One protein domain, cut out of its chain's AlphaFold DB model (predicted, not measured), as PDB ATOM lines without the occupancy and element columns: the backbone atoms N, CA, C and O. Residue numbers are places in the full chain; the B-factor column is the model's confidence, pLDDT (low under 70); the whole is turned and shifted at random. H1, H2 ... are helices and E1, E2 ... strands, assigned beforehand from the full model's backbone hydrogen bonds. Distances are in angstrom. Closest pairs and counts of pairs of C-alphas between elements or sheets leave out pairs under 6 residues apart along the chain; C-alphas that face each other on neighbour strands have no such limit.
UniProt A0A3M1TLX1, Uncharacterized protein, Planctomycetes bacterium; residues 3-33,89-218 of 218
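Overview. This is residues 3 to 33 and 89 to 218 of the 218 residues of an uncharacterized protein of Planctomycetes bacterium (UniProt A0A3M1TLX1). What is the main picture? A twisted sheet of four strands, E3, E10, E6 and E7, has three long helices along one side, with H5 between H1 and H2. H1 packs also on a small parallel pair, E1 and E2, beside E3, while the hairpins E4-E5 and E8-E9 lie toward the other end of the body. What is it built of? The printed part has 161 residues with five named helices and ten named strands, in the order E1 H1 E2 E3 E4 E5 E6 H2 E7 E8 E9 H3 E10 H4 H5; the class is mixed, helices and strands, and the four-strand sheet is mixed too. It is compact, with a radius of gyration of the C-alphas of 14.9 A and spans of 44 by 34 by 32 A.

Arrangement. What comes first? E1, residues 3 to 7, H1, residues 13 to 24, and E2, residues 28 to 32, form a strand-helix-strand unit, two parallel neighbour strands with a helix between, its crossover right-handed; N 4 and O 29 are 2.9 A apart. H1 is over E3, residues 89 to 96, at a height over the sheet of 9.6 A, and runs along it at 19 degrees on the local plane. How is the large sheet joined? E3 is parallel to E10, residues 183 to 191, with N 93 and O 187 at 2.8 A, and E10 is antiparallel to E6, residues 113 to 118, with N 116 and O 188 at 2.9 A. E6, H2, residues 122 to 136, and E7, residues 147 to 149, form a second such unit, also right-handed, with N 115 and O 148 at 2.8 A. The sheet is twisted, its C-alphas up to 4.2 A off the best plane. Where are the hairpins? E4, residues 100 to 103, and E5, residues 106 to 109, have N 101 and O 108 at 2.9 A; E8, residues 155 to 158, and E9, residues 161 to 164, have N 156 and O 163 at 2.9 A. H3, residues 170 to 174, touches no helix and only grazes the sheet. How do the helices meet? H5, residues 199 to 217, is the hub: it touches H1 at a steep tilt of 52 degrees, the same way, closest C-alphas Ile 20 and Ala 210 at 5.3 A, and with residues 208 to 216 alone H2 at a shallow tilt of 31 degrees, opposite ways, closest C-alphas Leu 135 and Leu 208 at 6.3 A. H4, residues 193 to 196, touches H5 only at the corner, closest C-alphas Arg 196 and Arg 202 at 5.4 A. Every O i to N i+4 pair is within hydrogen-bond range in H1, H2, H3 and H5, and H4 is too short for one.

Along the chain. Where are the anchors? C-alpha 3 begins E1 at (-51.200, -5.036, -22.988), and C-alpha 217 ends H5 at (-55.155, 1.851, -9.847). How long are the longer elements? From first to last C-alpha H5 measures 26.5 A, E3 23.4 A, H2 and E10 20.9 A each, E6 16.6 A and H1 16.3 A.

Size, cuts and confidence. How large is it? The two C-alphas farthest apart, those of Gly 25 and Gly 105, are 46.5 A apart. Where is it cut? Residues 34 to 88 are not printed, and C-alphas 33 and 89 are 27.1 A apart across the cut; of the links that are printed whole, none is long. Is confidence low anywhere? The mean pLDDT of the printed part is 96.3, and no printed residue is under 70.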
ATOM      1  N   ALA A   3     -51.870  -4.610 -21.771       98.25
ATOM      2  CA  ALA A   3     -51.200  -5.036 -22.988       98.25
ATOM      3  C   ALA A   3     -50.632  -6.454 -22.907       98.25
ATOM      4  O   ALA A   3     -50.253  -6.921 -21.835       98.25
ATOM      5  N   ALA A   4     -50.537  -7.109 -24.063       98.06
ATOM      6  CA  ALA A   4     -49.791  -8.350 -24.270       98.06
ATOM      7  C   ALA A   4     -48.699  -8.107 -25.330       98.06
ATOM      8  O   ALA A   4     -48.991  -8.158 -26.533       98.06
ATOM      9  N   PRO A   5     -47.457  -7.794 -24.914       96.62
ATOM     10  CA  PRO A   5     -46.404  -7.385 -25.845       96.62
ATOM     11  C   PRO A   5     -45.844  -8.523 -26.707       96.62
ATOM     12  O   PRO A   5     -45.198  -8.257 -27.716       96.62
ATOM     13  N   HIS A   6     -46.060  -9.787 -26.331       94.19
ATOM     14  CA  HIS A   6     -45.546 -10.954 -27.061       94.19
ATOM     15  C   HIS A   6     -46.668 -11.922 -27.460       94.19
ATOM     16  O   HIS A   6     -46.533 -13.140 -27.326       94.19
ATOM     17  N   GLY A   7     -47.796 -11.395 -27.938       89.50
ATOM     18  CA  GLY A   7     -48.924 -12.213 -28.377       89.50
ATOM     19  C   GLY A   7     -48.519 -13.210 -29.471       89.50
ATOM     20  O   GLY A   7     -47.835 -12.859 -30.437       89.50
ATOM     21  N   GLY A   8     -48.934 -14.467 -29.304       87.38
ATOM     22  CA  GLY A   8     -48.533 -15.583 -30.170       87.38
ATOM     23  C   GLY A   8     -47.162 -16.198 -29.847       87.38
ATOM     24  O   GLY A   8     -46.860 -17.271 -30.359       87.38
ATOM     25  N   TYR A   9     -46.362 -15.572 -28.977       91.38
ATOM     26  CA  TYR A   9     -45.125 -16.146 -28.432       91.38
ATOM     27  C   TYR A   9     -45.315 -16.556 -26.962       91.38
ATOM     28  O   TYR A   9     -45.115 -17.719 -26.605       91.38
ATOM     29  N   ASP A  10     -45.800 -15.640 -26.118       93.50
ATOM     30  CA  ASP A  10     -46.149 -15.937 -24.729       93.50
ATOM     31  C   ASP A  10     -47.544 -16.574 -24.683       93.50
ATOM     32  O   ASP A  10     -48.572 -15.890 -24.708       93.50
ATOM     33  N   GLN A  11     -47.582 -17.906 -24.623       93.69
ATOM     34  CA  GLN A  11     -48.809 -18.696 -24.742       93.69
ATOM     35  C   GLN A  11     -49.958 -18.174 -23.857       93.69
ATOM     36  O   GLN A  11     -49.843 -18.122 -22.627       93.69
ATOM     37  N   ASN A  12     -51.088 -17.877 -24.509       96.12
ATOM     38  CA  ASN A  12     -52.369 -17.415 -23.958       96.12
ATOM     39  C   ASN A  12     -52.386 -16.024 -23.301       96.12
ATOM     40  O   ASN A  12     -53.436 -15.607 -22.800       96.12
ATOM     41  N   THR A  13     -51.278 -15.286 -23.293       97.00
ATOM     42  CA  THR A  13     -51.206 -13.988 -22.600       97.00
ATOM     43  C   THR A  13     -52.072 -12.915 -23.253       97.00
ATOM     44  O   THR A  13     -52.672 -12.108 -22.545       97.00
ATOM     45  N   GLU A  14     -52.239 -12.944 -24.576       96.56
ATOM     46  CA  GLU A  14     -53.098 -12.017 -25.315       96.56
ATOM     47  C   GLU A  14     -54.582 -12.185 -24.972       96.56
ATOM     48  O   GLU A  14     -55.306 -11.194 -24.855       96.56
ATOM     49  N   TYR A  15     -55.032 -13.423 -24.752       97.12
ATOM     50  CA  TYR A  15     -56.404 -13.696 -24.329       97.12
ATOM     51  C   TYR A  15     -56.624 -13.258 -22.884       97.12
ATOM     52  O   TYR A  15     -57.627 -12.606 -22.588       97.12
ATOM     53  N   MET A  16     -55.660 -13.542 -22.003       98.38
ATOM     54  CA  MET A  16     -55.720 -13.089 -20.615       98.38
ATOM     55  C   MET A  16     -55.741 -11.560 -20.530       98.38
ATOM     56  O   MET A  16     -56.584 -11.006 -19.829       98.38
ATOM     57  N   ALA A  17     -54.876 -10.865 -21.278       98.50
ATOM     58  CA  ALA A  17     -54.834  -9.404 -21.323       98.50
ATOM     59  C   ALA A  17     -56.174  -8.807 -21.773       98.50
ATOM     60  O   ALA A  17     -56.702  -7.921 -21.099       98.50
ATOM     61  N   ARG A  18     -56.768  -9.335 -22.855       98.38
ATOM     62  CA  ARG A  18     -58.097  -8.922 -23.330       98.38
ATOM     63  C   ARG A  18     -59.175  -9.128 -22.262       98.38
ATOM     64  O   ARG A  18     -59.969  -8.223 -22.012       98.38
ATOM     65  N   ASN A  19     -59.211 -10.296 -21.624       98.50
ATOM     66  CA  ASN A  19     -60.232 -10.620 -20.626       98.50
ATOM     67  C   ASN A  19     -60.081  -9.773 -19.354       98.50
ATOM     68  O   ASN A  19     -61.075  -9.298 -18.805       98.50
ATOM     69  N   ILE A  20     -58.846  -9.549 -18.900       98.69
ATOM     70  CA  ILE A  20     -58.540  -8.653 -17.780       98.69
ATOM     71  C   ILE A  20     -58.979  -7.226 -18.117       98.69
ATOM     72  O   ILE A  20     -59.671  -6.602 -17.314       98.69
ATOM     73  N   ALA A  21     -58.647  -6.725 -19.311       98.50
ATOM     74  CA  ALA A  21     -59.047  -5.395 -19.758       98.50
ATOM     75  C   ALA A  21     -60.570  -5.224 -19.786       98.50
ATOM     76  O   ALA A  21     -61.082  -4.258 -19.225       98.50
ATOM     77  N   GLY A  22     -61.295  -6.202 -20.343       98.38
ATOM     78  CA  GLY A  22     -62.759  -6.198 -20.372       98.38
ATOM     79  C   GLY A  22     -63.380  -6.140 -18.972       98.38
ATOM     80  O   GLY A  22     -64.317  -5.384 -18.744       98.38
ATOM     81  N   ARG A  23     -62.809  -6.857 -17.995       98.12
ATOM     82  CA  ARG A  23     -63.252  -6.809 -16.586       98.12
ATOM     83  C   ARG A  23     -62.965  -5.474 -15.898       98.12
ATOM     84  O   ARG A  23     -63.607  -5.156 -14.897       98.12
ATOM     85  N   LEU A  24     -61.968  -4.739 -16.377       97.69
ATOM     86  CA  LEU A  24     -61.560  -3.442 -15.843       97.69
ATOM     87  C   LEU A  24     -62.228  -2.264 -16.560       97.69
ATOM     88  O   LEU A  24     -62.141  -1.148 -16.061       97.69
ATOM     89  N   GLY A  25     -62.859  -2.492 -17.717       96.75
ATOM     90  CA  GLY A  25     -63.283  -1.413 -18.613       96.75
ATOM     91  C   GLY A  25     -62.100  -0.656 -19.228       96.75
ATOM     92  O   GLY A  25     -62.227   0.508 -19.591       96.75
ATOM     93  N   TYR A  26     -60.922  -1.282 -19.300       97.00
ATOM     94  CA  TYR A  26     -59.713  -0.653 -19.832       97.00
ATOM     95  C   TYR A  26     -59.582  -0.902 -21.335       97.00
ATOM     96  O   TYR A  26     -59.953  -1.963 -21.837       97.00
ATOM     97  N   GLY A  27     -58.957   0.046 -22.040       97.56
ATOM     98  CA  GLY A  27     -58.392  -0.222 -23.362       97.56
ATOM     99  C   GLY A  27     -57.340  -1.333 -23.300       97.56
ATOM    100  O   GLY A  27     -56.729  -1.560 -22.244       97.56
ATOM    101  N   TRP A  28     -57.126  -2.012 -24.432       97.88
ATOM    102  CA  TRP A  28     -56.111  -3.055 -24.542       97.88
ATOM    103  C   TRP A  28     -55.373  -3.062 -25.879       97.88
ATOM    104  O   TRP A  28     -55.925  -2.666 -26.905       97.88
ATOM    105  N   VAL A  29     -54.130  -3.547 -25.859       98.00
ATOM    106  CA  VAL A  29     -53.284  -3.727 -27.049       98.00
ATOM    107  C   VAL A  29     -52.627  -5.103 -27.014       98.00
ATOM    108  O   VAL A  29     -52.138  -5.550 -25.978       98.00
ATOM    109  N   ARG A  30     -52.562  -5.775 -28.163       97.00
ATOM    110  CA  ARG A  30     -51.696  -6.943 -28.360       97.00
ATOM    111  C   ARG A  30     -50.732  -6.678 -29.502       97.00
ATOM    112  O   ARG A  30     -51.139  -6.151 -30.534       97.00
ATOM    113  N   ALA A  31     -49.491  -7.098 -29.329       96.12
ATOM    114  CA  ALA A  31     -48.530  -7.188 -30.413       96.12
ATOM    115  C   ALA A  31     -48.452  -8.648 -30.850       96.12
ATOM    116  O   ALA A  31     -47.976  -9.501 -30.104       96.12
ATOM    117  N   LEU A  32     -48.998  -8.942 -32.029       91.56
ATOM    118  CA  LEU A  32     -49.034 -10.291 -32.576       91.56
ATOM    119  C   LEU A  32     -47.842 -10.523 -33.483       91.56
ATOM    120  O   LEU A  32     -47.569  -9.700 -34.350       91.56
ATOM    121  N   ALA A  33     -47.190 -11.672 -33.308       85.75
ATOM    122  CA  ALA A  33     -46.169 -12.146 -34.230       85.75
ATOM    123  C   ALA A  33     -45.040 -11.122 -34.454       85.75
ATOM    124  O   ALA A  33     -44.590 -10.954 -35.576       85.75
ATOM    125  N   ASP A  89     -51.532   6.675 -16.999       95.88
ATOM    126  CA  ASP A  89     -51.629   6.679 -15.532       95.88
ATOM    127  C   ASP A  89     -51.254   5.307 -14.952       95.88
ATOM    128  O   ASP A  89     -50.470   5.222 -14.008       95.88
ATOM    129  N   LEU A  90     -51.742   4.234 -15.588       97.81
ATOM    130  CA  LEU A  90     -51.378   2.851 -15.298       97.81
ATOM    131  C   LEU A  90     -51.274   2.015 -16.584       97.81
ATOM    132  O   LEU A  90     -52.262   1.833 -17.313       97.81
ATOM    133  N   LEU A  91     -50.087   1.455 -16.819       98.50
ATOM    134  CA  LEU A  91     -49.834   0.428 -17.834       98.50
ATOM    135  C   LEU A  91     -49.689  -0.947 -17.172       98.50
ATOM    136  O   LEU A  91     -48.839  -1.142 -16.308       98.50
ATOM    137  N   VAL A  92     -50.491  -1.916 -17.602       98.75
ATOM    138  CA  VAL A  92     -50.339  -3.317 -17.203       98.75
ATOM    139  C   VAL A  92     -49.856  -4.122 -18.398       98.75
ATOM    140  O   VAL A  92     -50.551  -4.164 -19.407       98.75
ATOM    141  N   GLU A  93     -48.713  -4.786 -18.293       98.62
ATOM    142  CA  GLU A  93     -48.257  -5.751 -19.295       98.62
ATOM    143  C   GLU A  93     -48.399  -7.181 -18.761       98.62
ATOM    144  O   GLU A  93     -47.986  -7.475 -17.638       98.62
ATOM    145  N   ILE A  94     -48.983  -8.061 -19.574       98.62
ATOM    146  CA  ILE A  94     -49.148  -9.486 -19.292       98.62
ATOM    147  C   ILE A  94     -48.187 -10.271 -20.188       98.62
ATOM    148  O   ILE A  94     -48.324 -10.255 -21.412       98.62
ATOM    149  N   HIS A  95     -47.243 -10.961 -19.558       98.38
ATOM    150  CA  HIS A  95     -46.222 -11.808 -20.173       98.38
ATOM    151  C   HIS A  95     -46.299 -13.227 -19.617       98.38
ATOM    152  O   HIS A  95     -47.019 -13.513 -18.650       98.38
ATOM    153  N   GLY A  96     -45.583 -14.142 -20.258       97.38
ATOM    154  CA  GLY A  96     -45.531 -15.538 -19.859       97.38
ATOM    155  C   GLY A  96     -44.109 -16.071 -19.862       97.38
ATOM    156  O   GLY A  96     -43.366 -15.879 -20.815       97.38
ATOM    157  N   HIS A  97     -43.768 -16.864 -18.849       96.81
ATOM    158  CA  HIS A  97     -42.494 -17.580 -18.816       96.81
ATOM    159  C   HIS A  97     -42.688 -19.092 -18.690       96.81
ATOM    160  O   HIS A  97     -43.729 -19.581 -18.250       96.81
ATOM    161  N   SER A  98     -41.640 -19.839 -19.047       95.56
ATOM    162  CA  SER A  98     -41.479 -21.279 -18.774       95.56
ATOM    163  C   SER A  98     -40.152 -21.564 -18.057       95.56
ATOM    164  O   SER A  98     -39.537 -22.604 -18.263       95.56
ATOM    165  N   ARG A  99     -39.706 -20.608 -17.229       94.56
ATOM    166  CA  ARG A  99     -38.433 -20.639 -16.492       94.56
ATOM    167  C   ARG A  99     -38.251 -21.929 -15.679       94.56
ATOM    168  O   ARG A  99     -39.123 -22.326 -14.903       94.56
ATOM    169  N   THR A 100     -37.056 -22.490 -15.797       95.94
ATOM    170  CA  THR A 100     -36.556 -23.614 -15.006       95.94
ATOM    171  C   THR A 100     -35.251 -23.193 -14.341       95.94
ATOM    172  O   THR A 100     -34.471 -22.455 -14.942       95.94
ATOM    173  N   VAL A 101     -35.023 -23.624 -13.103       94.50
ATOM    174  CA  VAL A 101     -33.785 -23.363 -12.355       94.50
ATOM    175  C   VAL A 101     -33.196 -24.671 -11.822       94.50
ATOM    176  O   VAL A 101     -33.960 -25.598 -11.543       94.50
ATOM    177  N   PRO A 102     -31.867 -24.780 -11.672       93.12
ATOM    178  CA  PRO A 102     -31.263 -25.909 -10.976       93.12
ATOM    179  C   PRO A 102     -31.606 -25.857  -9.479       93.12
ATOM    180  O   PRO A 102     -31.483 -24.809  -8.847       93.12
ATOM    181  N   ALA A 103     -32.040 -26.983  -8.916       88.94
ATOM    182  CA  ALA A 103     -32.377 -27.142  -7.503       88.94
ATOM    183  C   ALA A 103     -32.143 -28.602  -7.080       88.94
ATOM    184  O   ALA A 103     -32.778 -29.513  -7.615       88.94
ATOM    185  N   GLY A 104     -31.202 -28.839  -6.159       82.31
ATOM    186  CA  GLY A 104     -30.905 -30.180  -5.633       82.31
ATOM    187  C   GLY A 104     -30.530 -31.211  -6.704       82.31
ATOM    188  O   GLY A 104     -31.036 -32.328  -6.684       82.31
ATOM    189  N   GLY A 105     -29.724 -30.818  -7.696       87.44
ATOM    190  CA  GLY A 105     -29.325 -31.692  -8.810       87.44
ATOM    191  C   GLY A 105     -30.422 -31.960  -9.850       87.44
ATOM    192  O   GLY A 105     -30.215 -32.745 -10.771       87.44
ATOM    193  N   ARG A 106     -31.590 -31.313  -9.738       89.25
ATOM    194  CA  ARG A 106     -32.705 -31.434 -10.690       89.25
ATOM    195  C   ARG A 106     -33.085 -30.084 -11.286       89.25
ATOM    196  O   ARG A 106     -32.789 -29.024 -10.742       89.25
ATOM    197  N   SER A 107     -33.783 -30.138 -12.413       93.06
ATOM    198  CA  SER A 107     -34.413 -28.978 -13.037       93.06
ATOM    199  C   SER A 107     -35.786 -28.712 -12.411       93.06
ATOM    200  O   SER A 107     -36.707 -29.515 -12.552       93.06
ATOM    201  N   LEU A 108     -35.937 -27.575 -11.731       94.25
ATOM    202  CA  LEU A 108     -37.184 -27.138 -11.109       94.25
ATOM    203  C   LEU A 108     -37.891 -26.097 -11.980       94.25
ATOM    204  O   LEU A 108     -37.409 -24.977 -12.143       94.25
ATOM    205  N   ARG A 109     -39.074 -26.440 -12.503       95.62
ATOM    206  CA  ARG A 109     -39.930 -25.488 -13.228       95.62
ATOM    207  C   ARG A 109     -40.590 -24.531 -12.236       95.62
ATOM    208  O   ARG A 109     -41.412 -24.954 -11.421       95.62
ATOM    209  N   VAL A 110     -40.253 -23.248 -12.315       96.94
ATOM    210  CA  VAL A 110     -40.733 -22.228 -11.373       96.94
ATOM    211  C   VAL A 110     -42.195 -21.902 -11.679       96.94
ATOM    212  O   VAL A 110     -42.519 -21.461 -12.780       96.94
ATOM    213  N   GLN A 111     -43.085 -22.128 -10.708       97.31
ATOM    214  CA  GLN A 111     -44.500 -21.744 -10.784       97.31
ATOM    215  C   GLN A 111     -44.771 -20.629  -9.776       97.31
ATOM    216  O   GLN A 111     -45.425 -20.857  -8.760       97.31
ATOM    217  N   VAL A 112     -44.217 -19.450 -10.047       98.25
ATOM    218  CA  VAL A 112     -44.386 -18.212  -9.273       98.25
ATOM    219  C   VAL A 112     -44.654 -17.096 -10.273       98.25
ATOM    220  O   VAL A 112     -44.019 -17.074 -11.321       98.25
ATOM    221  N   ILE A 113     -45.605 -16.209  -9.977       98.69
ATOM    222  CA  ILE A 113     -45.783 -14.970 -10.737       98.69
ATOM    223  C   ILE A 113     -44.690 -14.004 -10.298       98.69
ATOM    224  O   ILE A 113     -44.581 -13.703  -9.108       98.69
ATOM    225  N   GLU A 114     -43.917 -13.490 -11.244       98.75
ATOM    226  CA  GLU A 114     -42.970 -12.405 -10.992       98.75
ATOM    227  C   GLU A 114     -43.588 -11.085 -11.480       98.75
ATOM    228  O   GLU A 114     -44.053 -10.981 -12.612       98.75
ATOM    229  N   LEU A 115     -43.643 -10.078 -10.607       98.81
ATOM    230  CA  LEU A 115     -44.209  -8.762 -10.904       98.81
ATOM    231  C   LEU A 115     -43.126  -7.688 -10.807       98.81
ATOM    232  O   LEU A 115     -42.630  -7.381  -9.719       98.81
ATOM    233  N   ALA A 116     -42.789  -7.086 -11.946       98.50
ATOM    234  CA  ALA A 116     -41.937  -5.907 -11.996       98.50
ATOM    235  C   ALA A 116     -42.783  -4.631 -11.973       98.50
ATOM    236  O   ALA A 116     -43.825  -4.557 -12.627       98.50
ATOM    237  N   THR A 117     -42.335  -3.612 -11.238       98.19
ATOM    238  CA  THR A 117     -43.153  -2.412 -10.998       98.19
ATOM    239  C   THR A 117     -42.421  -1.100 -11.277       98.19
ATOM    240  O   THR A 117     -41.207  -0.994 -11.081       98.19
ATOM    241  N   THR A 118     -43.174  -0.086 -11.716       97.88
ATOM    242  CA  THR A 118     -42.731   1.317 -11.851       97.88
ATOM    243  C   THR A 118     -43.729   2.225 -11.143       97.88
ATOM    244  O   THR A 118     -44.930   2.012 -11.269       97.88
ATOM    245  N   GLY A 119     -43.252   3.247 -10.425       97.31
ATOM    246  CA  GLY A 119     -44.113   4.310  -9.880       97.31
ATOM    247  C   GLY A 119     -44.877   3.970  -8.595       97.31
ATOM    248  O   GLY A 119     -45.702   4.764  -8.160       97.31
ATOM    249  N   PHE A 120     -44.595   2.819  -7.978       98.00
ATOM    250  CA  PHE A 120     -45.177   2.407  -6.695       98.00
ATOM    251  C   PHE A 120     -44.184   2.587  -5.541       98.00
ATOM    252  O   PHE A 120     -42.980   2.348  -5.680       98.00
ATOM    253  N   THR A 121     -44.680   2.957  -4.369       97.81
ATOM    254  CA  THR A 121     -43.931   2.955  -3.107       97.81
ATOM    255  C   THR A 121     -43.816   1.539  -2.535       97.81
ATOM    256  O   THR A 121     -44.606   0.650  -2.851       97.81
ATOM    257  N   ARG A 122     -42.856   1.299  -1.630       97.94
ATOM    258  CA  ARG A 122     -42.747  -0.005  -0.945       97.94
ATOM    259  C   ARG A 122     -44.017  -0.347  -0.154       97.94
ATOM    260  O   ARG A 122     -44.393  -1.515  -0.110       97.94
ATOM    261  N   THR A 123     -44.670   0.647   0.450       98.19
ATOM    262  CA  THR A 123     -45.916   0.464   1.210       98.19
ATOM    263  C   THR A 123     -47.058   0.007   0.309       98.19
ATOM    264  O   THR A 123     -47.714  -0.985   0.629       98.19
ATOM    265  N   GLU A 124     -47.240   0.650  -0.849       98.31
ATOM    266  CA  GLU A 124     -48.228   0.228  -1.853       98.31
ATOM    267  C   GLU A 124     -47.950  -1.194  -2.345       98.31
ATOM    268  O   GLU A 124     -48.865  -2.010  -2.394       98.31
ATOM    269  N   LEU A 125     -46.688  -1.537  -2.630       98.56
ATOM    270  CA  LEU A 125     -46.325  -2.887  -3.071       98.56
ATOM    271  C   LEU A 125     -46.613  -3.949  -2.003       98.56
ATOM    272  O   LEU A 125     -47.096  -5.033  -2.328       98.56
ATOM    273  N   ARG A 126     -46.356  -3.654  -0.720       98.56
ATOM    274  CA  ARG A 126     -46.690  -4.579   0.378       98.56
ATOM    275  C   ARG A 126     -48.202  -4.756   0.503       98.56
ATOM    276  O   ARG A 126     -48.659  -5.875   0.714       98.56
ATOM    277  N   ALA A 127     -48.969  -3.675   0.363       98.31
ATOM    278  CA  ALA A 127     -50.426  -3.738   0.372       98.31
ATOM    279  C   ALA A 127     -50.965  -4.548  -0.817       98.31
ATOM    280  O   ALA A 127     -51.842  -5.388  -0.636       98.31
ATOM    281  N   LEU A 128     -50.390  -4.356  -2.007       98.44
ATOM    282  CA  LEU A 128     -50.732  -5.110  -3.210       98.44
ATOM    283  C   LEU A 128     -50.441  -6.607  -3.038       98.44
ATOM    284  O   LEU A 128     -51.294  -7.431  -3.356       98.44
ATOM    285  N   LYS A 129     -49.274  -6.961  -2.483       98.56
ATOM    286  CA  LYS A 129     -48.896  -8.357  -2.219       98.56
ATOM    287  C   LYS A 129     -49.840  -9.036  -1.224       98.56
ATOM    288  O   LYS A 129     -50.340 -10.116  -1.519       98.56
ATOM    289  N   ARG A 130     -50.162  -8.379  -0.104       98.50
ATOM    290  CA  ARG A 130     -51.154  -8.901   0.854       98.50
ATOM    291  C   ARG A 130     -52.520  -9.100   0.205       98.50
ATOM    292  O   ARG A 130     -53.145 -10.138   0.389       98.50
ATOM    293  N   HIS A 131     -52.951  -8.143  -0.616       98.44
ATOM    294  CA  HIS A 131     -54.220  -8.265  -1.320       98.44
ATOM    295  C   HIS A 131     -54.222  -9.434  -2.315       98.44
ATOM    296  O   HIS A 131     -55.208 -10.160  -2.421       98.44
ATOM    297  N   TYR A 132     -53.111  -9.670  -3.015       98.69
ATOM    298  CA  TYR A 132     -52.953 -10.861  -3.847       98.69
ATOM    299  C   TYR A 132     -53.120 -12.151  -3.031       98.69
ATOM    300  O   TYR A 132     -53.887 -13.026  -3.432       98.69
ATOM    301  N   GLU A 133     -52.441 -12.255  -1.887       98.12
ATOM    302  CA  GLU A 133     -52.506 -13.423  -1.000       98.12
ATOM    303  C   GLU A 133     -53.937 -13.669  -0.495       98.12
ATOM    304  O   GLU A 133     -54.398 -14.809  -0.472       98.12
ATOM    305  N   GLU A 134     -54.680 -12.612  -0.161       98.25
ATOM    306  CA  GLU A 134     -56.103 -12.691   0.197       98.25
ATOM    307  C   GLU A 134     -56.961 -13.210  -0.959       98.25
ATOM    308  O   GLU A 134     -57.718 -14.168  -0.788       98.25
ATOM    309  N   LEU A 135     -56.833 -12.614  -2.149       98.19
ATOM    310  CA  LEU A 135     -57.596 -13.026  -3.327       98.19
ATOM    311  C   LEU A 135     -57.304 -14.483  -3.698       98.19
ATOM    312  O   LEU A 135     -58.212 -15.238  -4.053       98.19
ATOM    313  N   GLN A 136     -56.046 -14.894  -3.579       97.06
ATOM    314  CA  GLN A 136     -55.591 -16.237  -3.894       97.06
ATOM    315  C   GLN A 136     -56.207 -17.308  -2.983       97.06
ATOM    316  O   GLN A 136     -56.388 -18.445  -3.428       97.06
ATOM    317  N   ARG A 137     -56.580 -16.977  -1.739       96.69
ATOM    318  CA  ARG A 137     -57.251 -17.927  -0.829       96.69
ATOM    319  C   ARG A 137     -58.594 -18.419  -1.374       96.69
ATOM    320  O   ARG A 137     -58.988 -19.532  -1.044       96.69
ATOM    321  N   SER A 138     -59.243 -17.655  -2.256       94.31
ATOM    322  CA  SER A 138     -60.469 -18.088  -2.945       94.31
ATOM    323  C   SER A 138     -60.241 -19.173  -4.008       94.31
ATOM    324  O   SER A 138     -61.199 -19.778  -4.481       94.31
ATOM    325  N   LEU A 139     -58.987 -19.439  -4.389       96.44
ATOM    326  CA  LEU A 139     -58.637 -20.500  -5.329       96.44
ATOM    327  C   LEU A 139     -58.403 -21.832  -4.596       96.44
ATOM    328  O   LEU A 139     -57.878 -21.824  -3.471       96.44
ATOM    329  N   PRO A 140     -58.688 -22.983  -5.239       96.12
ATOM    330  CA  PRO A 140     -58.280 -24.291  -4.735       96.12
ATOM    331  C   PRO A 140     -56.775 -24.338  -4.471       96.12
ATOM    332  O   PRO A 140     -55.995 -23.836  -5.280       96.12
ATOM    333  N   ALA A 141     -56.353 -24.972  -3.374       94.88
ATOM    334  CA  ALA A 141     -54.946 -25.010  -2.960       94.88
ATOM    335  C   ALA A 141     -54.000 -25.500  -4.074       94.88
ATOM    336  O   ALA A 141     -52.927 -24.933  -4.271       94.88
ATOM    337  N   SER A 142     -54.434 -26.483  -4.868       93.12
ATOM    338  CA  SER A 142     -53.684 -27.027  -6.009       93.12
ATOM    339  C   SER A 142     -53.437 -26.020  -7.144       93.12
ATOM    340  O   SER A 142     -52.477 -26.172  -7.903       93.12
ATOM    341  N   GLN A 143     -54.262 -24.975  -7.247       94.94
ATOM    342  CA  GLN A 143     -54.192 -23.944  -8.285       94.94
ATOM    343  C   GLN A 143     -53.455 -22.681  -7.826       94.94
ATOM    344  O   GLN A 143     -53.166 -21.808  -8.642       94.94
ATOM    345  N   ARG A 144     -53.118 -22.570  -6.536       96.56
ATOM    346  CA  ARG A 144     -52.444 -21.398  -5.974       96.56
ATOM    347  C   ARG A 144     -50.990 -21.312  -6.471       96.56
ATOM    348  O   ARG A 144     -50.203 -22.244  -6.320       96.56
ATOM    349  N   VAL A 145     -50.643 -20.171  -7.067       97.50
ATOM    350  CA  VAL A 145     -49.292 -19.766  -7.503       97.50
ATOM    351  C   VAL A 145     -48.802 -18.555  -6.699       97.50
ATOM    352  O   VAL A 145     -49.506 -17.554  -6.687       97.50
ATOM    353  N   PRO A 146     -47.649 -18.575  -6.016       97.88
ATOM    354  CA  PRO A 146     -47.155 -17.407  -5.274       97.88
ATOM    355  C   PRO A 146     -46.918 -16.170  -6.161       97.88
ATOM    356  O   PRO A 146     -46.751 -16.304  -7.374       97.88
ATOM    357  N   LEU A 147     -46.862 -14.984  -5.550       98.56
ATOM    358  CA  LEU A 147     -46.463 -13.724  -6.191       98.56
ATOM    359  C   LEU A 147     -45.165 -13.208  -5.560       98.56
ATOM    360  O   LEU A 147     -45.109 -12.976  -4.350       98.56
ATOM    361  N   ALA A 148     -44.151 -12.978  -6.390       98.62
ATOM    362  CA  ALA A 148     -42.932 -12.263  -6.037       98.62
ATOM    363  C   ALA A 148     -42.937 -10.879  -6.701       98.62
ATOM    364  O   ALA A 148     -43.308 -10.751  -7.869       98.62
ATOM    365  N   ILE A 149     -42.525  -9.842  -5.972       98.62
ATOM    366  CA  ILE A 149     -42.463  -8.458  -6.460       98.62
ATOM    367  C   ILE A 149     -41.016  -7.975  -6.436       98.62
ATOM    368  O   ILE A 149     -40.376  -7.979  -5.388       98.62
ATOM    369  N   ASP A 150     -40.525  -7.483  -7.571       96.50
ATOM    370  CA  ASP A 150     -39.124  -7.112  -7.812       96.50
ATOM    371  C   ASP A 150     -38.430  -6.314  -6.692       96.50
ATOM    372  O   ASP A 150     -37.278  -6.587  -6.343       96.50
ATOM    373  N   ARG A 151     -39.112  -5.312  -6.131       95.81
ATOM    374  CA  ARG A 151     -38.579  -4.406  -5.104       95.81
ATOM    375  C   ARG A 151     -38.783  -4.906  -3.676       95.81
ATOM    376  O   ARG A 151     -38.229  -4.306  -2.755       95.81
ATOM    377  N   LEU A 152     -39.583  -5.947  -3.468       98.06
ATOM    378  CA  LEU A 152     -39.824  -6.533  -2.146       98.06
ATOM    379  C   LEU A 152     -39.093  -7.859  -1.961       98.06
ATOM    380  O   LEU A 152     -38.574  -8.106  -0.877       98.06
ATOM    381  N   ASP A 153     -39.024  -8.652  -3.026       97.88
ATOM    382  CA  ASP A 153     -38.585 -10.040  -3.029       97.88
ATOM    383  C   ASP A 153     -37.415 -10.201  -4.016       97.88
ATOM    384  O   ASP A 153     -37.583 -10.784  -5.088       97.88
ATOM    385  N   PRO A 154     -36.209  -9.667  -3.718       95.81
ATOM    386  CA  PRO A 154     -35.044  -9.856  -4.591       95.81
ATOM    387  C   PRO A 154     -34.711 -11.343  -4.788       95.81
ATOM    388  O   PRO A 154     -34.156 -11.721  -5.822       95.81
ATOM    389  N   HIS A 155     -35.103 -12.155  -3.808       96.88
ATOM    390  CA  HIS A 155     -35.185 -13.602  -3.837       96.88
ATOM    391  C   HIS A 155     -36.495 -14.026  -3.161       96.88
ATOM    392  O   HIS A 155     -37.052 -13.268  -2.361       96.88
ATOM    393  N   PHE A 156     -36.976 -15.225  -3.469       96.25
ATOM    394  CA  PHE A 156     -38.166 -15.803  -2.856       96.25
ATOM    395  C   PHE A 156     -37.993 -17.304  -2.638       96.25
ATOM    396  O   PHE A 156     -37.295 -17.979  -3.395       96.25
ATOM    397  N   GLU A 157     -38.664 -17.835  -1.620       95.56
ATOM    398  CA  GLU A 157     -38.700 -19.271  -1.382       95.56
ATOM    399  C   GLU A 157     -39.729 -19.939  -2.299       95.56
ATOM    400  O   GLU A 157     -40.876 -19.499  -2.416       95.56
ATOM    401  N   TYR A 158     -39.335 -21.034  -2.939       95.38
ATOM    402  CA  TYR A 158     -40.239 -21.885  -3.694       95.38
ATOM    403  C   TYR A 158     -39.834 -23.349  -3.540       95.38
ATOM    404  O   TYR A 158     -38.766 -23.763  -3.988       95.38
ATOM    405  N   ARG A 159     -40.717 -24.145  -2.919       93.38
ATOM    406  CA  ARG A 159     -40.503 -25.578  -2.643       93.38
ATOM    407  C   ARG A 159     -39.194 -25.858  -1.883       93.38
ATOM    408  O   ARG A 159     -38.472 -26.781  -2.246       93.38
ATOM    409  N   GLY A 160     -38.896 -25.048  -0.866       93.75
ATOM    410  CA  GLY A 160     -37.690 -25.179  -0.039       93.75
ATOM    411  C   GLY A 160     -36.409 -24.626  -0.669       93.75
ATOM    412  O   GLY A 160     -35.338 -24.786  -0.096       93.75
ATOM    413  N   TRP A 161     -36.492 -23.977  -1.836       94.19
ATOM    414  CA  TRP A 161     -35.337 -23.384  -2.515       94.19
ATOM    415  C   TRP A 161     -35.442 -21.866  -2.577       94.19
ATOM    416  O   TRP A 161     -36.505 -21.325  -2.880       94.19
ATOM    417  N   TRP A 162     -34.320 -21.187  -2.353       94.81
ATOM    418  CA  TRP A 162     -34.212 -19.737  -2.471       94.81
ATOM    419  C   TRP A 162     -33.888 -19.350  -3.919       94.81
ATOM    420  O   TRP A 162     -32.781 -19.578  -4.407       94.81
ATOM    421  N   ILE A 163     -34.874 -18.811  -4.637       95.31
ATOM    422  CA  ILE A 163     -34.788 -18.522  -6.074       95.31
ATOM    423  C   ILE A 163     -34.619 -17.012  -6.286       95.31
ATOM    424  O   ILE A 163     -35.384 -16.230  -5.718       95.31
ATOM    425  N   PRO A 164     -33.668 -16.562  -7.128       95.50
ATOM    426  CA  PRO A 164     -33.536 -15.148  -7.447       95.50
ATOM    427  C   PRO A 164     -34.684 -14.681  -8.342       95.50
ATOM    428  O   PRO A 164     -35.049 -15.359  -9.314       95.50
ATOM    429  N   PHE A 165     -35.194 -13.484  -8.061       97.44
ATOM    430  CA  PHE A 165     -36.107 -12.775  -8.954       97.44
ATOM    431  C   PHE A 165     -35.404 -12.473 -10.285       97.44
ATOM    432  O   PHE A 165     -34.296 -11.921 -10.297       97.44
ATOM    433  N   HIS A 166     -36.039 -12.822 -11.403       96.69
ATOM    434  CA  HIS A 166     -35.434 -12.812 -12.734       96.69
ATOM    435  C   HIS A 166     -36.016 -11.727 -13.643       96.69
ATOM    436  O   HIS A 166     -35.257 -10.963 -14.243       96.69
ATOM    437  N   PHE A 167     -37.339 -11.590 -13.717       95.50
ATOM    438  CA  PHE A 167     -37.978 -10.735 -14.716       95.50
ATOM    439  C   PHE A 167     -38.129  -9.282 -14.259       95.50
ATOM    440  O   PHE A 167     -39.219  -8.776 -14.017       95.50
ATOM    441  N   ARG A 168     -37.008  -8.568 -14.118       94.31
ATOM    442  CA  ARG A 168     -36.972  -7.192 -13.568       94.31
ATOM    443  C   ARG A 168     -37.519  -6.110 -14.500       94.31
ATOM    444  O   ARG A 168     -37.689  -4.969 -14.058       94.31
ATOM    445  N   ALA A 169     -37.742  -6.448 -15.770       94.12
ATOM    446  CA  ALA A 169     -38.114  -5.524 -16.840       94.12
ATOM    447  C   ALA A 169     -37.187  -4.288 -16.939       94.12
ATOM    448  O   ALA A 169     -37.624  -3.204 -17.326       94.12
ATOM    449  N   SER A 170     -35.905  -4.434 -16.576       92.75
ATOM    450  CA  SER A 170     -34.967  -3.312 -16.404       92.75
ATOM    451  C   SER A 170     -34.851  -2.436 -17.653       92.75
ATOM    452  O   SER A 170     -34.948  -1.215 -17.561       92.75
ATOM    453  N   GLU A 171     -34.724  -3.044 -18.833       93.56
ATOM    454  CA  GLU A 171     -34.629  -2.295 -20.092       93.56
ATOM    455  C   GLU A 171     -35.934  -1.587 -20.457       93.56
ATOM    456  O   GLU A 171     -35.909  -0.436 -20.895       93.56
ATOM    457  N   ALA A 172     -37.082  -2.221 -20.211       94.62
ATOM    458  CA  ALA A 172     -38.379  -1.601 -20.454       94.62
ATOM    459  C   ALA A 172     -38.615  -0.392 -19.529       94.62
ATOM    460  O   ALA A 172     -39.200   0.600 -19.954       94.62
ATOM    461  N   LYS A 173     -38.097  -0.431 -18.294       96.38
ATOM    462  CA  LYS A 173     -38.127   0.696 -17.343       96.38
ATOM    463  C   LYS A 173     -37.147   1.809 -17.699       96.38
ATOM    464  O   LYS A 173     -37.447   2.977 -17.475       96.38
ATOM    465  N   ARG A 174     -35.974   1.455 -18.231       94.44
ATOM    466  CA  ARG A 174     -34.914   2.414 -18.572       94.44
ATOM    467  C   ARG A 174     -35.183   3.127 -19.895       94.44
ATOM    468  O   ARG A 174     -34.995   4.333 -19.985       94.44
ATOM    469  N   LYS A 175     -35.583   2.377 -20.924       94.12
ATOM    470  CA  LYS A 175     -35.662   2.869 -22.309       94.12
ATOM    471  C   LYS A 175     -36.988   2.545 -23.011       94.12
ATOM    472  O   LYS A 175     -37.278   3.158 -24.032       94.12
ATOM    473  N   GLY A 176     -37.798   1.635 -22.470       96.75
ATOM    474  CA  GLY A 176     -39.009   1.120 -23.116       96.75
ATOM    475  C   GLY A 176     -40.338   1.696 -22.613       96.75
ATOM    476  O   GLY A 176     -40.431   2.863 -22.233       96.75
ATOM    477  N   SER A 177     -41.393   0.877 -22.671       96.81
ATOM    478  CA  SER A 177     -42.789   1.251 -22.373       96.81
ATOM    479  C   SER A 177     -43.057   1.561 -20.897       96.81
ATOM    480  O   SER A 177     -44.000   2.281 -20.579       96.81
ATOM    481  N   LEU A 178     -42.228   1.041 -19.985       97.44
ATOM    482  CA  LEU A 178     -42.428   1.146 -18.535       97.44
ATOM    483  C   LEU A 178     -41.682   2.329 -17.909       97.44
ATOM    484  O   LEU A 178     -41.637   2.431 -16.680       97.44
ATOM    485  N   ARG A 179     -41.041   3.181 -18.715       96.19
ATOM    486  CA  ARG A 179     -40.335   4.368 -18.220       96.19
ATOM    487  C   ARG A 179     -41.332   5.429 -17.729       96.19
ATOM    488  O   ARG A 179     -42.400   5.556 -18.332       96.19
ATOM    489  N   PRO A 180     -40.994   6.255 -16.719       94.75
ATOM    490  CA  PRO A 180     -41.922   7.246 -16.155       94.75
ATOM    491  C   PRO A 180     -42.521   8.229 -17.171       94.75
ATOM    492  O   PRO A 180     -43.654   8.674 -17.013       94.75
ATOM    493  N   THR A 181     -41.792   8.538 -18.250       95.38
ATOM    494  CA  THR A 181     -42.284   9.420 -19.321       95.38
ATOM    495  C   THR A 181     -43.326   8.758 -20.234       95.38
ATOM    496  O   THR A 181     -43.885   9.433 -21.091       95.38
ATOM    497  N   LYS A 182     -43.540   7.442 -20.120       96.50
ATOM    498  CA  LYS A 182     -44.515   6.657 -20.899       96.50
ATOM    499  C   LYS A 182     -45.609   6.053 -20.025       96.50
ATOM    500  O   LYS A 182     -46.758   5.993 -20.451       96.50
ATOM    501  N   ALA A 183     -45.289   5.686 -18.788       97.06
ATOM    502  CA  ALA A 183     -46.263   5.244 -17.803       97.06
ATOM    503  C   ALA A 183     -45.882   5.764 -16.411       97.06
ATOM    504  O   ALA A 183     -44.800   5.462 -15.907       97.06
ATOM    505  N   ARG A 184     -46.785   6.518 -15.771       97.00
ATOM    506  CA  ARG A 184     -46.607   7.017 -14.396       97.00
ATOM    507  C   ARG A 184     -46.517   5.858 -13.411       97.00
ATOM    508  O   ARG A 184     -45.668   5.867 -12.524       97.00
ATOM    509  N   ARG A 185     -47.378   4.855 -13.595       97.94
ATOM    510  CA  ARG A 185     -47.356   3.581 -12.877       97.94
ATOM    511  C   ARG A 185     -47.375   2.433 -13.874       97.94
ATOM    512  O   ARG A 185     -48.061   2.502 -14.895       97.94
ATOM    513  N   ALA A 186     -46.651   1.361 -13.568       98.38
ATOM    514  CA  ALA A 186     -46.685   0.163 -14.393       98.38
ATOM    515  C   ALA A 186     -46.595  -1.134 -13.584       98.38
ATOM    516  O   ALA A 186     -45.851  -1.211 -12.603       98.38
ATOM    517  N   LEU A 187     -47.339  -2.145 -14.035       98.69
ATOM    518  CA  LEU A 187     -47.321  -3.517 -13.532       98.69
ATOM    519  C   LEU A 187     -46.959  -4.450 -14.690       98.69
ATOM    520  O   LEU A 187     -47.712  -4.560 -15.651       98.69
ATOM    521  N   HIS A 188     -45.817  -5.117 -14.608       98.69
ATOM    522  CA  HIS A 188     -45.343  -6.055 -15.621       98.69
ATOM    523  C   HIS A 188     -45.359  -7.462 -15.026       98.69
ATOM    524  O   HIS A 188     -44.507  -7.801 -14.203       98.69
ATOM    525  N   PHE A 189     -46.381  -8.234 -15.387       98.81
ATOM    526  CA  PHE A 189     -46.610  -9.580 -14.880       98.81
ATOM    527  C   PHE A 189     -45.954 -10.615 -15.775       98.81
ATOM    528  O   PHE A 189     -46.236 -10.661 -16.966       98.81
ATOM    529  N   GLU A 190     -45.190 -11.509 -15.166       98.69
ATOM    530  CA  GLU A 190     -44.621 -12.687 -15.806       98.69
ATOM    531  C   GLU A 190     -45.313 -13.912 -15.226       98.69
ATOM    532  O   GLU A 190     -45.136 -14.268 -14.057       98.69
ATOM    533  N   LEU A 191     -46.192 -14.509 -16.031       98.62
ATOM    534  CA  LEU A 191     -47.088 -15.566 -15.587       98.62
ATOM    535  C   LEU A 191     -46.490 -16.951 -15.878       98.62
ATOM    536  O   LEU A 191     -46.125 -17.244 -17.027       98.62
ATOM    537  N   PRO A 192     -46.452 -17.859 -14.890       98.06
ATOM    538  CA  PRO A 192     -45.956 -19.200 -15.114       98.06
ATOM    539  C   PRO A 192     -46.999 -20.060 -15.849       98.06
ATOM    540  O   PRO A 192     -48.189 -19.735 -15.874       98.06
ATOM    541  N   PRO A 193     -46.590 -21.216 -16.391       97.25
ATOM    542  CA  PRO A 193     -47.457 -22.107 -17.168       97.25
ATOM    543  C   PRO A 193     -48.701 -22.570 -16.399       97.25
ATOM    544  O   PRO A 193     -49.802 -22.572 -16.940       97.25
ATOM    545  N   ARG A 194     -48.586 -22.834 -15.089       96.44
ATOM    546  CA  ARG A 194     -49.734 -23.214 -14.245       96.44
ATOM    547  C   ARG A 194     -50.879 -22.196 -14.288       96.44
ATOM    548  O   ARG A 194     -52.028 -22.602 -14.184       96.44
ATOM    549  N   VAL A 195     -50.578 -20.907 -14.455       97.69
ATOM    550  CA  VAL A 195     -51.585 -19.838 -14.578       97.69
ATOM    551  C   VAL A 195     -52.190 -19.780 -15.986       97.69
ATOM    552  O   VAL A 195     -53.322 -19.330 -16.143       97.69
ATOM    553  N   ARG A 196     -51.448 -20.228 -17.005       96.38
ATOM    554  CA  ARG A 196     -51.722 -19.979 -18.428       96.38
ATOM    555  C   ARG A 196     -52.185 -21.199 -19.229       96.38
ATOM    556  O   ARG A 196     -52.711 -21.013 -20.322       96.38
ATOM    557  N   ASP A 197     -52.006 -22.423 -18.741       92.50
ATOM    558  CA  ASP A 197     -52.228 -23.617 -19.572       92.50
ATOM    559  C   ASP A 197     -53.695 -24.082 -19.527       92.50
ATOM    560  O   ASP A 197     -54.335 -24.253 -20.564       92.50
ATOM    561  N   SER A 198     -54.280 -24.210 -18.330       95.12
ATOM    562  CA  SER A 198     -55.683 -24.620 -18.162       95.12
ATOM    563  C   SER A 198     -56.644 -23.449 -18.357       95.12
ATOM    564  O   SER A 198     -56.482 -22.399 -17.734       95.12
ATOM    565  N   ALA A 199     -57.700 -23.640 -19.154       96.19
ATOM    566  CA  ALA A 199     -58.740 -22.628 -19.357       96.19
ATOM    567  C   ALA A 199     -59.450 -22.232 -18.050       96.19
ATOM    568  O   ALA A 199     -59.698 -21.047 -17.817       96.19
ATOM    569  N   ALA A 200     -59.723 -23.203 -17.172       96.00
ATOM    570  CA  ALA A 200     -60.351 -22.950 -15.879       96.00
ATOM    571  C   ALA A 200     -59.440 -22.117 -14.963       96.00
ATOM    572  O   ALA A 200     -59.881 -21.112 -14.399       96.00
ATOM    573  N   VAL A 201     -58.155 -22.488 -14.869       97.00
ATOM    574  CA  VAL A 201     -57.178 -21.764 -14.038       97.00
ATOM    575  C   VAL A 201     -56.927 -20.362 -14.590       97.00
ATOM    576  O   VAL A 201     -56.972 -19.399 -13.826       97.00
ATOM    577  N   ARG A 202     -56.767 -20.218 -15.911       97.50
ATOM    578  CA  ARG A 202     -56.661 -18.913 -16.580       97.50
ATOM    579  C   ARG A 202     -57.822 -18.002 -16.240       97.50
ATOM    580  O   ARG A 202     -57.603 -16.893 -15.773       97.50
ATOM    581  N   SER A 203     -59.053 -18.480 -16.414       97.94
ATOM    582  CA  SER A 203     -60.262 -17.702 -16.131       97.94
ATOM    583  C   SER A 203     -60.315 -17.242 -14.667       97.94
ATOM    584  O   SER A 203     -60.705 -16.107 -14.375       97.94
ATOM    585  N   ALA A 204     -59.881 -18.095 -13.733       98.06
ATOM    586  CA  ALA A 204     -59.780 -17.743 -12.320       98.06
ATOM    587  C   ALA A 204     -58.710 -16.666 -12.064       98.06
ATOM    588  O   ALA A 204     -58.977 -15.685 -11.366       98.06
ATOM    589  N   TYR A 205     -57.539 -16.794 -12.687       98.56
ATOM    590  CA  TYR A 205     -56.461 -15.814 -12.578       98.56
ATOM    591  C   TYR A 205     -56.771 -14.488 -13.280       98.56
ATOM    592  O   TYR A 205     -56.431 -13.441 -12.748       98.56
ATOM    593  N   GLU A 206     -57.486 -14.480 -14.403       98.69
ATOM    594  CA  GLU A 206     -57.969 -13.253 -15.051       98.69
ATOM    595  C   GLU A 206     -58.892 -12.455 -14.117       98.69
ATOM    596  O   GLU A 206     -58.780 -11.233 -14.022       98.69
ATOM    597  N   ARG A 207     -59.784 -13.136 -13.379       98.56
ATOM    598  CA  ARG A 207     -60.627 -12.497 -12.350       98.56
ATOM    599  C   ARG A 207     -59.797 -11.962 -11.189       98.56
ATOM    600  O   ARG A 207     -60.022 -10.832 -10.754       98.56
ATOM    601  N   LEU A 208     -58.864 -12.769 -10.689       98.62
ATOM    602  CA  LEU A 208     -57.986 -12.400  -9.582       98.62
ATOM    603  C   LEU A 208     -57.143 -11.172  -9.942       98.62
ATOM    604  O   LEU A 208     -57.159 -10.181  -9.214       98.62
ATOM    605  N   LEU A 209     -56.456 -11.212 -11.083       98.69
ATOM    606  CA  LEU A 209     -55.588 -10.134 -11.545       98.69
ATOM    607  C   LEU A 209     -56.385  -8.864 -11.843       98.69
ATOM    608  O   LEU A 209     -55.935  -7.790 -11.468       98.69
ATOM    609  N   ALA A 210     -57.593  -8.952 -12.412       98.69
ATOM    610  CA  ALA A 210     -58.445  -7.774 -12.582       98.69
ATOM    611  C   ALA A 210     -58.784  -7.103 -11.235       98.69
ATOM    612  O   ALA A 210     -58.705  -5.883 -11.116       98.69
ATOM    613  N   ARG A 211     -59.104  -7.877 -10.187       98.44
ATOM    614  CA  ARG A 211     -59.342  -7.318  -8.840       98.44
ATOM    615  C   ARG A 211     -58.077  -6.687  -8.255       98.44
ATOM    616  O   ARG A 211     -58.141  -5.579  -7.728       98.44
ATOM    617  N   LEU A 212     -56.936  -7.357  -8.410       98.62
ATOM    618  CA  LEU A 212     -55.636  -6.862  -7.961       98.62
ATOM    619  C   LEU A 212     -55.254  -5.540  -8.647       98.62
ATOM    620  O   LEU A 212     -54.857  -4.588  -7.982       98.62
ATOM    621  N   ILE A 213     -55.404  -5.473  -9.971       98.56
ATOM    622  CA  ILE A 213     -55.089  -4.291 -10.782       98.56
ATOM    623  C   ILE A 213     -56.008  -3.130 -10.415       98.56
ATOM    624  O   ILE A 213     -55.524  -2.013 -10.262       98.56
ATOM    625  N   ARG A 214     -57.310  -3.383 -10.214       97.56
ATOM    626  CA  ARG A 214     -58.246  -2.346  -9.764       97.56
ATOM    627  C   ARG A 214     -57.793  -1.726  -8.442       97.56
ATOM    628  O   ARG A 214     -57.783  -0.511  -8.327       97.56
ATOM    629  N   ARG A 215     -57.333  -2.542  -7.487       94.44
ATOM    630  CA  ARG A 215     -56.772  -2.045  -6.219       94.44
ATOM    631  C   ARG A 215     -55.491  -1.224  -6.412       94.44
ATOM    632  O   ARG A 215     -55.256  -0.297  -5.648       94.44
ATOM    633  N   ALA A 216     -54.661  -1.568  -7.396       94.25
ATOM    634  CA  ALA A 216     -53.427  -0.839  -7.699       94.25
ATOM    635  C   ALA A 216     -53.664   0.508  -8.407       94.25
ATOM    636  O   ALA A 216     -52.801   1.387  -8.343       94.25
ATOM    637  N   ALA A 217     -54.797   0.651  -9.099       91.12
ATOM    638  CA  ALA A 217     -55.155   1.851  -9.847       91.12
ATOM    639  C   ALA A 217     -55.594   3.027  -8.953       91.12
ATOM    640  O   ALA A 217     -55.446   4.168  -9.388       91.12
ATOM    641  N   GLY A 218     -56.038   2.752  -7.718       77.50
ATOM    642  CA  GLY A 218     -56.663   3.734  -6.824       77.50
ATOM    643  C   GLY A 218     -58.165   3.538  -6.776       77.50
ATOM    644  O   GLY A 218     -58.796   3.681  -7.844       77.50
TER     645      GLY A 218